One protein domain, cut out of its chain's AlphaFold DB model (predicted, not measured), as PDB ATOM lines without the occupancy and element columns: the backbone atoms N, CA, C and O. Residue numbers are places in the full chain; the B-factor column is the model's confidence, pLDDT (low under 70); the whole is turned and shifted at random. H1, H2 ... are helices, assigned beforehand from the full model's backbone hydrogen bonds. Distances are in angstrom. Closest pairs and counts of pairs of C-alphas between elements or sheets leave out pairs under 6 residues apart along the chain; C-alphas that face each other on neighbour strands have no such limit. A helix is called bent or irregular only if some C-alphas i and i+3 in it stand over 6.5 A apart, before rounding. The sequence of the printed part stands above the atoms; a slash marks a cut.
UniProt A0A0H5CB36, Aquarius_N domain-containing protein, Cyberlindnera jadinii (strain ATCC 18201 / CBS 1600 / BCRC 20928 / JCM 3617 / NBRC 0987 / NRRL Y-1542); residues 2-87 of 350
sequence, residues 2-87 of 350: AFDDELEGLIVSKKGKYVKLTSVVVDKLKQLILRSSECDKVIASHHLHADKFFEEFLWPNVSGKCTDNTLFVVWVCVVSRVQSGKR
ATOM      1  N   ALA A   2     -45.203   2.937 -60.008       69.62
ATOM      2  CA  ALA A   2     -46.654   2.665 -59.905       69.62
ATOM      3  C   ALA A   2     -47.329   3.161 -58.601       69.62
ATOM      4  O   ALA A   2     -48.450   3.656 -58.643       69.62
ATOM      5  N   PHE A   3     -46.644   3.064 -57.452       72.25
ATOM      6  CA  PHE A   3     -47.158   3.568 -56.172       72.25
ATOM      7  C   PHE A   3     -47.216   5.102 -56.116       72.25
ATOM      8  O   PHE A   3     -48.195   5.655 -55.625       72.25
ATOM      9  N   ASP A   4     -46.178   5.783 -56.611       70.25
ATOM     10  CA  ASP A   4     -46.092   7.248 -56.592       70.25
ATOM     11  C   ASP A   4     -47.142   7.875 -57.501       70.25
ATOM     12  O   ASP A   4     -47.804   8.821 -57.091       70.25
ATOM     13  N   ASP A   5     -47.341   7.303 -58.690       75.25
ATOM     14  CA  ASP A   5     -48.322   7.788 -59.660       75.25
ATOM     15  C   ASP A   5     -49.756   7.624 -59.120       75.25
ATOM     16  O   ASP A   5     -50.605   8.508 -59.272       75.25
ATOM     17  N   GLU A   6     -50.034   6.508 -58.431       79.25
ATOM     18  CA  GLU A   6     -51.325   6.280 -57.772       79.25
ATOM     19  C   GLU A   6     -51.506   7.203 -56.555       79.25
ATOM     20  O   GLU A   6     -52.581   7.779 -56.377       79.25
ATOM     21  N   LEU A   7     -50.457   7.411 -55.748       78.50
ATOM     22  CA  LEU A   7     -50.472   8.355 -54.628       78.50
ATOM     23  C   LEU A   7     -50.717   9.788 -55.117       78.50
ATOM     24  O   LEU A   7     -51.573  10.482 -54.565       78.50
ATOM     25  N   GLU A   8     -50.015  10.224 -56.162       77.06
ATOM     26  CA  GLU A   8     -50.171  11.549 -56.758       77.06
ATOM     27  C   GLU A   8     -51.584  11.730 -57.322       77.06
ATOM     28  O   GLU A   8     -52.231  12.736 -57.034       77.06
ATOM     29  N   GLY A   9     -52.127  10.715 -58.001       80.25
ATOM     30  CA  GLY A   9     -53.510  10.718 -58.485       80.25
ATOM     31  C   GLY A   9     -54.576  10.788 -57.379       80.25
ATOM     32  O   GLY A   9     -55.699  11.234 -57.634       80.25
ATOM     33  N   LEU A  10     -54.249  10.376 -56.148       81.56
ATOM     34  CA  LEU A  10     -55.144  10.483 -54.990       81.56
ATOM     35  C   LEU A  10     -55.084  11.851 -54.304       81.56
ATOM     36  O   LEU A  10     -56.093  12.288 -53.740       81.56
ATOM     37  N   ILE A  11     -53.922  12.507 -54.316       81.38
ATOM     38  CA  ILE A  11     -53.680  13.723 -53.525       81.38
ATOM     39  C   ILE A  11     -53.683  14.988 -54.379       81.38
ATOM     40  O   ILE A  11     -54.040  16.047 -53.864       81.38
ATOM     41  N   VAL A  12     -53.347  14.902 -55.667       82.62
ATOM     42  CA  VAL A  12     -53.296  16.026 -56.605       82.62
ATOM     43  C   VAL A  12     -54.423  15.891 -57.627       82.62
ATOM     44  O   VAL A  12     -54.612  14.875 -58.289       82.62
ATOM     45  N   SER A  13     -55.215  16.948 -57.770       82.12
ATOM     46  CA  SER A  13     -56.231  17.035 -58.819       82.12
ATOM     47  C   SER A  13     -55.589  17.205 -60.199       82.12
ATOM     48  O   SER A  13     -54.487  17.730 -60.321       82.12
ATOM     49  N   LYS A  14     -56.340  16.930 -61.275       76.19
ATOM     50  CA  LYS A  14     -55.909  17.205 -62.666       76.19
ATOM     51  C   LYS A  14     -55.471  18.662 -62.927       76.19
ATOM     52  O   LYS A  14     -54.881  18.941 -63.960       76.19
ATOM     53  N   LYS A  15     -55.788  19.596 -62.018       75.81
ATOM     54  CA  LYS A  15     -55.398  21.016 -62.067       75.81
ATOM     55  C   LYS A  15     -54.129  21.331 -61.251       75.81
ATOM     56  O   LYS A  15     -53.862  22.503 -61.008       75.81
ATOM     57  N   GLY A  16     -53.408  20.323 -60.754       77.12
ATOM     58  CA  GLY A  16     -52.187  20.497 -59.958       77.12
ATOM     59  C   GLY A  16     -52.413  20.967 -58.513       77.12
ATOM     60  O   GLY A  16     -51.455  21.289 -57.821       77.12
ATOM     61  N   LYS A  17     -53.666  21.038 -58.038       81.31
ATOM     62  CA  LYS A  17     -54.000  21.437 -56.655       81.31
ATOM     63  C   LYS A  17     -54.275  20.227 -55.774       81.31
ATOM     64  O   LYS A  17     -54.923  19.290 -56.246       81.31
ATOM     65  N   TYR A  18     -53.897  20.310 -54.498       83.81
ATOM     66  CA  TYR A  18     -54.226  19.298 -53.499       83.81
ATOM     67  C   TYR A  18     -55.740  19.090 -53.354       83.81
ATOM     68  O   TYR A  18     -56.520  20.043 -53.276       83.81
ATOM     69  N   VAL A  19     -56.157  17.826 -53.336       84.94
ATOM     70  CA  VAL A  19     -57.544  17.406 -53.107       84.94
ATOM     71  C   VAL A  19     -57.902  17.606 -51.629       84.94
ATOM     72  O   VAL A  19     -57.052  17.564 -50.748       84.94
ATOM     73  N   LYS A  20     -59.180  17.819 -51.310       85.94
ATOM     74  CA  LYS A  20     -59.615  17.868 -49.908       85.94
ATOM     75  C   LYS A  20     -59.443  16.493 -49.252       85.94
ATOM     76  O   LYS A  20     -59.933  15.493 -49.780       85.94
ATOM     77  N   LEU A  21     -58.834  16.453 -48.066       86.06
ATOM     78  CA  LEU A  21     -58.737  15.228 -47.275       86.06
ATOM     79  C   LEU A  21     -60.134  14.812 -46.781       86.06
ATOM     80  O   LEU A  21     -60.701  15.411 -45.869       86.06
ATOM     81  N   THR A  22     -60.713  13.799 -47.423       87.88
ATOM     82  CA  THR A  22     -62.015  13.206 -47.073       87.88
ATOM     83  C   THR A  22     -61.826  11.777 -46.569       87.88
ATOM     84  O   THR A  22     -60.775  11.180 -46.799       87.88
ATOM     85  N   SER A  23     -62.842  11.198 -45.921       86.50
ATOM     86  CA  SER A  23     -62.805   9.789 -45.492       86.50
ATOM     87  C   SER A  23     -62.499   8.842 -46.655       86.50
ATOM     88  O   SER A  23     -61.645   7.977 -46.520       86.50
ATOM     89  N   VAL A  24     -63.092   9.083 -47.829       88.56
ATOM     90  CA  VAL A  24     -62.851   8.290 -49.046       88.56
ATOM     91  C   VAL A  24     -61.385   8.347 -49.478       88.56
ATOM     92  O   VAL A  24     -60.813   7.324 -49.847       88.56
ATOM     93  N   VAL A  25     -60.762   9.528 -49.430       86.62
ATOM     94  CA  VAL A  25     -59.334   9.680 -49.757       86.62
ATOM     95  C   VAL A  25     -58.476   8.942 -48.729       86.62
ATOM     96  O   VAL A  25     -57.580   8.201 -49.114       86.62
ATOM     97  N   VAL A  26     -58.783   9.073 -47.435       87.69
ATOM     98  CA  VAL A  26     -58.076   8.362 -46.355       87.69
ATOM     99  C   VAL A  26     -58.187   6.844 -46.507       87.69
ATOM    100  O   VAL A  26     -57.190   6.142 -46.351       87.69
ATOM    101  N   ASP A  27     -59.365   6.326 -46.843       88.50
ATOM    102  CA  ASP A  27     -59.581   4.890 -47.016       88.50
ATOM    103  C   ASP A  27     -58.817   4.354 -48.230       88.50
ATOM    104  O   ASP A  27     -58.192   3.295 -48.143       88.50
ATOM    105  N   LYS A  28     -58.785   5.110 -49.335       87.25
ATOM    106  CA  LYS A  28     -57.958   4.782 -50.505       87.25
ATOM    107  C   LYS A  28     -56.467   4.812 -50.176       87.25
ATOM    108  O   LYS A  28     -55.761   3.885 -50.551       87.25
ATOM    109  N   LEU A  29     -56.002   5.810 -49.421       85.94
ATOM    110  CA  LEU A  29     -54.613   5.889 -48.952       85.94
ATOM    111  C   LEU A  29     -54.253   4.691 -48.068       85.94
ATOM    112  O   LEU A  29     -53.218   4.063 -48.269       85.94
ATOM    113  N   LYS A  30     -55.128   4.317 -47.128       86.25
ATOM    114  CA  LYS A  30     -54.942   3.122 -46.298       86.25
ATOM    115  C   LYS A  30     -54.858   1.858 -47.156       86.25
ATOM    116  O   LYS A  30     -53.976   1.038 -46.924       86.25
ATOM    117  N   GLN A  31     -55.757   1.685 -48.127       85.94
ATOM    118  CA  GLN A  31     -55.727   0.530 -49.028       85.94
ATOM    119  C   GLN A  31     -54.446   0.496 -49.862       85.94
ATOM    120  O   GLN A  31     -53.843  -0.565 -49.973       85.94
ATOM    121  N   LEU A  32     -54.016   1.637 -50.399       82.56
ATOM    122  CA  LEU A  32     -52.773   1.764 -51.155       82.56
ATOM    123  C   LEU A  32     -51.560   1.358 -50.298       82.56
ATOM    124  O   LEU A  32     -50.750   0.537 -50.721       82.56
ATOM    125  N   ILE A  33     -51.492   1.845 -49.053       79.69
ATOM    126  CA  ILE A  33     -50.455   1.463 -48.085       79.69
ATOM    127  C   ILE A  33     -50.496  -0.045 -47.807       79.69
ATOM    128  O   ILE A  33     -49.472  -0.712 -47.915       79.69
ATOM    129  N   LEU A  34     -51.668  -0.609 -47.495       79.50
ATOM    130  CA  LEU A  34     -51.808  -2.031 -47.153       79.50
ATOM    131  C   LEU A  34     -51.560  -2.981 -48.335       79.50
ATOM    132  O   LEU A  34     -51.128  -4.109 -48.116       79.50
ATOM    133  N   ARG A  35     -51.852  -2.552 -49.570       74.88
ATOM    134  CA  ARG A  35     -51.603  -3.331 -50.797       74.88
ATOM    135  C   ARG A  35     -50.132  -3.409 -51.148       74.88
ATOM    136  O   ARG A  35     -49.728  -4.348 -51.828       74.88
ATOM    137  N   SER A  36     -49.340  -2.437 -50.708       66.88
ATOM    138  CA  SER A  36     -47.905  -2.558 -50.849       66.88
ATOM    139  C   SER A  36     -47.439  -3.763 -50.033       66.88
ATOM    140  O   SER A  36     -47.597  -3.806 -48.812       66.88
ATOM    141  N   SER A  37     -46.888  -4.768 -50.721       49.12
ATOM    142  CA  SER A  37     -46.392  -6.029 -50.141       49.12
ATOM    143  C   SER A  37     -45.346  -5.814 -49.043       49.12
ATOM    144  O   SER A  37     -44.976  -6.732 -48.318       49.12
ATOM    145  N   GLU A  38     -44.871  -4.580 -48.923       53.22
ATOM    146  CA  GLU A  38     -43.819  -4.135 -48.047       53.22
ATOM    147  C   GLU A  38     -44.167  -2.727 -47.548       53.22
ATOM    148  O   GLU A  38     -43.525  -1.759 -47.948       53.22
ATOM    149  N   CYS A  39     -45.166  -2.586 -46.665       56.50
ATOM    150  CA  CYS A  39     -45.396  -1.311 -45.963       56.50
ATOM    151  C   CYS A  39     -44.067  -0.726 -45.440       56.50
ATOM    152  O   CYS A  39     -43.832   0.467 -45.567       56.50
ATOM    153  N   ASP A  40     -43.168  -1.589 -44.949       50.09
ATOM    154  CA  ASP A  40     -41.834  -1.235 -44.450       50.09
ATOM    155  C   ASP A  40     -40.842  -0.784 -45.555       50.09
ATOM    156  O   ASP A  40     -39.939  -0.006 -45.262       50.09
ATOM    157  N   LYS A  41     -41.001  -1.198 -46.826       49.62
ATOM    158  CA  LYS A  41     -40.140  -0.744 -47.944       49.62
ATOM    159  C   LYS A  41     -40.740   0.386 -48.771       49.62
ATOM    160  O   LYS A  41     -39.975   1.196 -49.283       49.62
ATOM    161  N   VAL A  42     -42.065   0.529 -48.850       51.59
ATOM    162  CA  VAL A  42     -42.696   1.753 -49.384       51.59
ATOM    163  C   VAL A  42     -42.259   2.971 -48.576       51.59
ATOM    164  O   VAL A  42     -41.934   4.008 -49.153       51.59
ATOM    165  N   ILE A  43     -42.144   2.781 -47.262       51.62
ATOM    166  CA  ILE A  43     -41.544   3.698 -46.297       51.62
ATOM    167  C   ILE A  43     -40.101   4.098 -46.667       51.62
ATOM    168  O   ILE A  43     -39.746   5.274 -46.631       51.62
ATOM    169  N   ALA A  44     -39.276   3.126 -47.051       46.44
ATOM    170  CA  ALA A  44     -37.842   3.306 -47.263       46.44
ATOM    171  C   ALA A  44     -37.427   3.594 -48.720       46.44
ATOM    172  O   ALA A  44     -36.237   3.655 -48.994       46.44
ATOM    173  N   SER A  45     -38.356   3.707 -49.675       48.50
ATOM    174  CA  SER A  45     -38.010   3.871 -51.104       48.50
ATOM    175  C   SER A  45     -38.622   5.101 -51.776       48.50
ATOM    176  O   SER A  45     -38.046   5.613 -52.732       48.50
ATOM    177  N   HIS A  46     -39.720   5.659 -51.253       55.00
ATOM    178  CA  HIS A  46     -40.455   6.760 -51.900       55.00
ATOM    179  C   HIS A  46     -40.207   8.119 -51.218       55.00
ATOM    180  O   HIS A  46     -41.107   8.932 -50.988       55.00
ATOM    181  N   HIS A  47     -38.942   8.360 -50.863       51.41
ATOM    182  CA  HIS A  47     -38.511   9.430 -49.965       51.41
ATOM    183  C   HIS A  47     -38.854  10.853 -50.428       51.41
ATOM    184  O   HIS A  47     -39.023  11.717 -49.572       51.41
ATOM    185  N   LEU A  48     -38.938  11.149 -51.729       43.66
ATOM    186  CA  LEU A  48     -39.070  12.540 -52.192       43.66
ATOM    187  C   LEU A  48     -40.494  13.117 -52.059       43.66
ATOM    188  O   LEU A  48     -40.634  14.316 -51.823       43.66
ATOM    189  N   HIS A  49     -41.541  12.289 -52.159       57.94
ATOM    190  CA  HIS A  49     -42.939  12.751 -52.112       57.94
ATOM    191  C   HIS A  49     -43.610  12.554 -50.751       57.94
ATOM    192  O   HIS A  49     -44.539  13.295 -50.430       57.94
ATOM    193  N   ALA A  50     -43.124  11.625 -49.918       59.38
ATOM    194  CA  ALA A  50     -43.661  11.405 -48.573       59.38
ATOM    195  C   ALA A  50     -43.559  12.654 -47.677       59.38
ATOM    196  O   ALA A  50     -44.423  12.878 -46.830       59.38
ATOM    197  N   ASP A  51     -42.539  13.490 -47.890       63.69
ATOM    198  CA  ASP A  51     -42.335  14.714 -47.117       63.69
ATOM    199  C   ASP A  51     -43.377  15.777 -47.435       63.69
ATOM    200  O   ASP A  51     -44.071  16.236 -46.533       63.69
ATOM    201  N   LYS A  52     -43.539  16.101 -48.722       72.31
ATOM    202  CA  LYS A  52     -44.580  17.028 -49.177       72.31
ATOM    203  C   LYS A  52     -45.967  16.482 -48.865       72.31
ATOM    204  O   LYS A  52     -46.854  17.217 -48.448       72.31
ATOM    205  N   PHE A  53     -46.152  15.167 -48.987       77.88
ATOM    206  CA  PHE A  53     -47.395  14.517 -48.600       77.88
ATOM    207  C   PHE A  53     -47.705  14.706 -47.112       77.88
ATOM    208  O   PHE A  53     -48.836  15.040 -46.771       77.88
ATOM    209  N   PHE A  54     -46.737  14.524 -46.212       82.88
ATOM    210  CA  PHE A  54     -46.983  14.731 -44.789       82.88
ATOM    211  C   PHE A  54     -47.156  16.216 -44.447       82.88
ATOM    212  O   PHE A  54     -48.147  16.573 -43.818       82.88
ATOM    213  N   GLU A  55     -46.223  17.073 -44.863       82.56
ATOM    214  CA  GLU A  55     -46.146  18.475 -44.431       82.56
ATOM    215  C   GLU A  55     -47.142  19.391 -45.143       82.56
ATOM    216  O   GLU A  55     -47.724  20.260 -44.500       82.56
ATOM    217  N   GLU A  56     -47.369  19.199 -46.445       82.06
ATOM    218  CA  GLU A  56     -48.222  20.087 -47.247       82.06
ATOM    219  C   GLU A  56     -49.661  19.562 -47.354       82.06
ATOM    220  O   GLU A  56     -50.609  20.349 -47.414       82.06
ATOM    221  N   PHE A  57     -49.855  18.237 -47.342       83.44
ATOM    222  CA  PHE A  57     -51.169  17.624 -47.552       83.44
ATOM    223  C   PHE A  57     -51.789  17.037 -46.280       83.44
ATOM    224  O   PHE A  57     -52.890  17.427 -45.896       83.44
ATOM    225  N   LEU A  58     -51.137  16.092 -45.607       87.31
ATOM    226  CA  LEU A  58     -51.764  15.331 -44.530       87.31
ATOM    227  C   LEU A  58     -51.848  16.153 -43.242       87.31
ATOM    228  O   LEU A  58     -52.944  16.402 -42.737       87.31
ATOM    229  N   TRP A  59     -50.706  16.597 -42.715       89.69
ATOM    230  CA  TRP A  59     -50.622  17.258 -41.416       89.69
ATOM    231  C   TRP A  59     -51.473  18.528 -41.336       89.69
ATOM    232  O   TRP A  59     -52.210  18.639 -40.361       89.69
ATOM    233  N   PRO A  60     -51.513  19.437 -42.327       88.00
ATOM    234  CA  PRO A  60     -52.373  20.620 -42.251       88.00
ATOM    235  C   PRO A  60     -53.870  20.282 -42.241       88.00
ATOM    236  O   PRO A  60     -54.656  20.972 -41.592       88.00
ATOM    237  N   ASN A  61     -54.271  19.199 -42.914       86.62
ATOM    238  CA  ASN A  61     -55.678  18.863 -43.144       86.62
ATOM    239  C   ASN A  61     -56.265  17.855 -42.140       86.62
ATOM    240  O   ASN A  61     -57.485  17.677 -42.096       86.62
ATOM    241  N   VAL A  62     -55.445  17.193 -41.316       87.25
ATOM    242  CA  VAL A  62     -55.951  16.316 -40.245       87.25
ATOM    243  C   VAL A  62     -56.362  17.115 -39.010       87.25
ATOM    244  O   VAL A  62     -55.785  18.150 -38.692       87.25
ATOM    245  N   SER A  63     -57.345  16.617 -38.263       83.69
ATOM    246  CA  SER A  63     -57.722  17.149 -36.949       83.69
ATOM    247  C   SER A  63     -57.539  16.081 -35.871       83.69
ATOM    248  O   SER A  63     -57.459  14.890 -36.175       83.69
ATOM    249  N   GLY A  64     -57.508  16.488 -34.600       71.25
ATOM    250  CA  GLY A  64     -57.431  15.544 -33.477       71.25
ATOM    251  C   GLY A  64     -58.612  14.554 -33.413       71.25
ATOM    252  O   GLY A  64     -58.461  13.419 -32.965       71.25
ATOM    253  N   LYS A  65     -59.779  14.933 -33.958       73.44
ATOM    254  CA  LYS A  65     -61.013  14.125 -33.989       73.44
ATOM    255  C   LYS A  65     -61.151  13.272 -35.263       73.44
ATOM    256  O   LYS A  65     -62.240  13.152 -35.815       73.44
ATOM    257  N   CYS A  66     -60.052  12.731 -35.783       82.88
ATOM    258  CA  CYS A  66     -60.049  11.951 -37.026       82.88
ATOM    259  C   CYS A  66     -60.453  10.471 -36.835       82.88
ATOM    260  O   CYS A  66     -60.630  10.014 -35.710       82.88
ATOM    261  N   THR A  67     -60.619   9.688 -37.901       88.44
ATOM    262  CA  THR A  67     -60.909   8.245 -37.772       88.44
ATOM    263  C   THR A  67     -59.632   7.451 -37.485       88.44
ATOM    264  O   THR A  67     -58.526   7.953 -37.687       88.44
ATOM    265  N   ASP A  68     -59.756   6.194 -37.057       87.56
ATOM    266  CA  ASP A  68     -58.586   5.323 -36.846       87.56
ATOM    267  C   ASP A  68     -57.823   5.048 -38.154       87.56
ATOM    268  O   ASP A  68     -56.608   4.873 -38.143       87.56
ATOM    269  N   ASN A  69     -58.502   5.110 -39.306       89.00
ATOM    270  CA  ASN A  69     -57.842   5.056 -40.612       89.00
ATOM    271  C   ASN A  69     -56.959   6.289 -40.844       89.00
ATOM    272  O   ASN A  69     -55.854   6.156 -41.363       89.00
ATOM    273  N   THR A  70     -57.402   7.481 -40.429       89.69
ATOM    274  CA  THR A  70     -56.567   8.687 -40.499       89.69
ATOM    275  C   THR A  70     -55.368   8.588 -39.562       89.69
ATOM    276  O   THR A  70     -54.261   8.931 -39.973       89.69
ATOM    277  N   LEU A  71     -55.569   8.090 -38.334       91.12
ATOM    278  CA  LEU A  71     -54.469   7.830 -37.402       91.12
ATOM    279  C   LEU A  71     -53.436   6.895 -38.029       91.12
ATOM    280  O   LEU A  71     -52.259   7.234 -38.064       91.12
ATOM    281  N   PHE A  72     -53.883   5.774 -38.597       90.44
ATOM    282  CA  PHE A  72     -53.017   4.806 -39.261       90.44
ATOM    283  C   PHE A  72     -52.171   5.434 -40.375       90.44
ATOM    284  O   PHE A  72     -50.959   5.237 -40.399       90.44
ATOM    285  N   VAL A  73     -52.779   6.222 -41.270       88.88
ATOM    286  CA  VAL A  73     -52.039   6.894 -42.355       88.88
ATOM    287  C   VAL A  73     -50.989   7.850 -41.781       88.88
ATOM    288  O   VAL A  73     -49.838   7.822 -42.210       88.88
ATOM    289  N   VAL A  74     -51.343   8.643 -40.760       90.31
ATOM    290  CA  VAL A  74     -50.395   9.542 -40.078       90.31
ATOM    291  C   VAL A  74     -49.254   8.764 -39.420       90.31
ATOM    292  O   VAL A  74     -48.095   9.155 -39.557       90.31
ATOM    293  N   TRP A  75     -49.555   7.657 -38.740       91.56
ATOM    294  CA  TRP A  75     -48.550   6.804 -38.108       91.56
ATOM    295  C   TRP A  75     -47.552   6.270 -39.120       91.56
ATOM    296  O   TRP A  75     -46.350   6.408 -38.908       91.56
ATOM    297  N   VAL A  76     -48.040   5.715 -40.230       87.31
ATOM    298  CA  VAL A  76     -47.191   5.188 -41.301       87.31
ATOM    299  C   VAL A  76     -46.282   6.288 -41.848       87.31
ATOM    300  O   VAL A  76     -45.083   6.062 -41.961       87.31
ATOM    301  N   CYS A  77     -46.798   7.494 -42.104       85.94
ATOM    302  CA  CYS A  77     -45.982   8.615 -42.583       85.94
ATOM    303  C   CYS A  77     -44.903   9.050 -41.589       85.94
ATOM    304  O   CYS A  77     -43.759   9.270 -41.982       85.94
ATOM    305  N   VAL A  78     -45.242   9.164 -40.305       89.38
ATOM    306  CA  VAL A  78     -44.283   9.579 -39.272       89.38
ATOM    307  C   VAL A  78     -43.208   8.515 -39.065       89.38
ATOM    308  O   VAL A  78     -42.024   8.848 -39.044       89.38
ATOM    309  N   VAL A  79     -43.599   7.240 -38.974       89.19
ATOM    310  CA  VAL A  79     -42.657   6.110 -38.901       89.19
ATOM    311  C   VAL A  79     -41.750   6.111 -40.126       89.19
ATOM    312  O   VAL A  79     -40.533   5.993 -39.984       89.19
ATOM    313  N   SER A  80     -42.337   6.322 -41.306       82.94
ATOM    314  CA  SER A  80     -41.612   6.374 -42.569       82.94
ATOM    315  C   SER A  80     -40.494   7.395 -42.560       82.94
ATOM    316  O   SER A  80     -39.331   7.119 -42.870       82.94
ATOM    317  N   ARG A  81     -40.869   8.604 -42.158       84.38
ATOM    318  CA  ARG A  81     -40.002   9.763 -42.186       84.38
ATOM    319  C   ARG A  81     -38.817   9.595 -41.240       84.38
ATOM    320  O   ARG A  81     -37.680   9.812 -41.653       84.38
ATOM    321  N   VAL A  82     -39.068   9.121 -40.019       87.25
ATOM    322  CA  VAL A  82     -38.005   8.865 -39.035       87.25
ATOM    323  C   VAL A  82     -37.080   7.734 -39.491       87.25
ATOM    324  O   VAL A  82     -35.863   7.878 -39.396       87.25
ATOM    325  N   GLN A  83     -37.616   6.641 -40.046       84.81
ATOM    326  CA  GLN A  83     -36.796   5.541 -40.583       84.81
ATOM    327  C   GLN A  83     -35.933   5.965 -41.777       84.81
ATOM    328  O   GLN A  83     -34.837   5.447 -41.959       84.81
ATOM    329  N   SER A  84     -36.395   6.954 -42.541       80.81
ATOM    330  CA  SER A  84     -35.648   7.571 -43.641       80.81
ATOM    331  C   SER A  84     -34.559   8.550 -43.174       80.81
ATOM    332  O   SER A  84     -33.962   9.235 -44.001       80.81
ATOM    333  N   GLY A  85     -34.339   8.695 -41.862       82.81
ATOM    334  CA  GLY A  85     -33.391   9.658 -41.295       82.81
ATOM    335  C   GLY A  85     -33.841  11.119 -41.397       82.81
ATOM    336  O   GLY A  85     -33.039  12.028 -41.187       82.81
ATOM    337  N   LYS A  86     -35.112  11.373 -41.727       83.12
ATOM    338  CA  LYS A  86     -35.642  12.728 -41.891       83.12
ATOM    339  C   LYS A  86     -36.230  13.236 -40.586       83.12
ATOM    340  O   LYS A  86     -36.966  12.535 -39.893       83.12
ATOM    341  N   ARG A  87     -35.950  14.502 -40.276       83.88
ATOM    342  CA  ARG A  87     -36.456  15.144 -39.063       83.88
ATOM    343  C   ARG A  87     -37.959  15.398 -39.175       83.88
ATOM    344  O   ARG A  87     -38.450  15.837 -40.219       83.88
TER     345      ARG A  87
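Overview. This is residues 2 to 87 of the 350 residues of the protein "Aquarius_N domain-containing protein" of Cyberlindnera jadinii (strain ATCC 18201 / CBS 1600 / BCRC 20928 / JCM 3617 / NBRC 0987 / NRRL Y-1542) (UniProt A0A0H5CB36). Two helical hairpins, H1 with H2 and H4 with H5, are set together so that their four helices make a splayed ring: H1 beside H2, H2 crossing H5 at a steep tilt, H5 packed on H4, and H4 coming back close to H1. The short helix H3 sits at one end of this ring, against the second half of H5, while the links between H1 and H2 and between H4 and H5 lie toward the opposite end. The printed part has 86 residues with five named helices, H1 to H5 in order along the chain, and no named strand; the class is all helix. The whole is compact, with a radius of gyration of the C-alphas of 12.0 A, and rounded, spanning 29 by 28 by 25 A.

Along the chain. H1 takes residues 2 to 11, from C-alpha 2 at (-46.654, 2.665, -59.905) to C-alpha 11, a length of 14.6 A. After residues 12 to 22 comes H2, residues 23 to 35, with its first C-alpha at (-62.805, 9.789, -45.492) and 18.0 A from first to last C-alpha. H3, residues 39 to 45, measures 10.4 A. H4 takes residues 47 to 61 and measures 20.7 A; it is only just irregular, with C-alphas 56 and 59 at 6.9 A, where about 5 A is found in a regular helix, and its line is a rough one. H5, residues 68 to 83, is the longest helix at 22.1 A and ends at C-alpha 83 at (-36.796, 5.541, -40.583).

Arrangement. H5 is the hub, touching three other helices. With residues 69 to 73 alone it touches residues 26 to 30 of H2, and the closest C-alphas are those of Val 26 and Thr 70, 6.1 A apart. H2 and H5 stand at a steep tilt of 50 degrees and run the same way. With residues 74 to 81 alone H5 touches H4, the closest C-alphas being those of Phe 54 and Cys 77 at 6.6 A. H4 and H5 form a helical hairpin, opposite ways at a steep tilt of 39 degrees. With residues 76 to 83 alone H5 touches H3, where the C-alphas of Ile 43 and Ser 80 come closest at 4.6 A; the tilt is steep, 42 degrees, the same way. H1 and H2 are also a helical hairpin, at a shallow tilt of 11 degrees, opposite ways; they touch, with the C-alphas of Leu 10 and Val 25 closest at 6.8 A. The helix packing is mostly crossed, with one shallow tilt among these four touching pairs. H1 and H4 are close but not clearly touching, with the C-alphas of Ile 11 and Phe 57 closest at 7.6 A. H1 and H5 are apart, and so are H2 and H4. H3 and H4 meet only through their link. In H1, H2 and H5 every O i to N i+4 pair is within hydrogen-bond range; in H3 it is 2 of 3, and in H4 5 of 11, beside 3 of 12 O i to N i+3 pairs.

Size, cuts and confidence. The two C-alphas farthest apart are those of Lys 15 and Gln 83, at 32.4 A. The printed part has no cut. The link from H1 to H2, 11 residues, is long; those from H2 to H3 and from H3 to H4 are tight, and that from H4 to H5, 6 residues, is short. The mean pLDDT of the printed part is 77.7, and 17 residues are under 70: residue 2 and residues 36 to 51, of which 39 to 45 belong to H3 and 47 to 51 to H4.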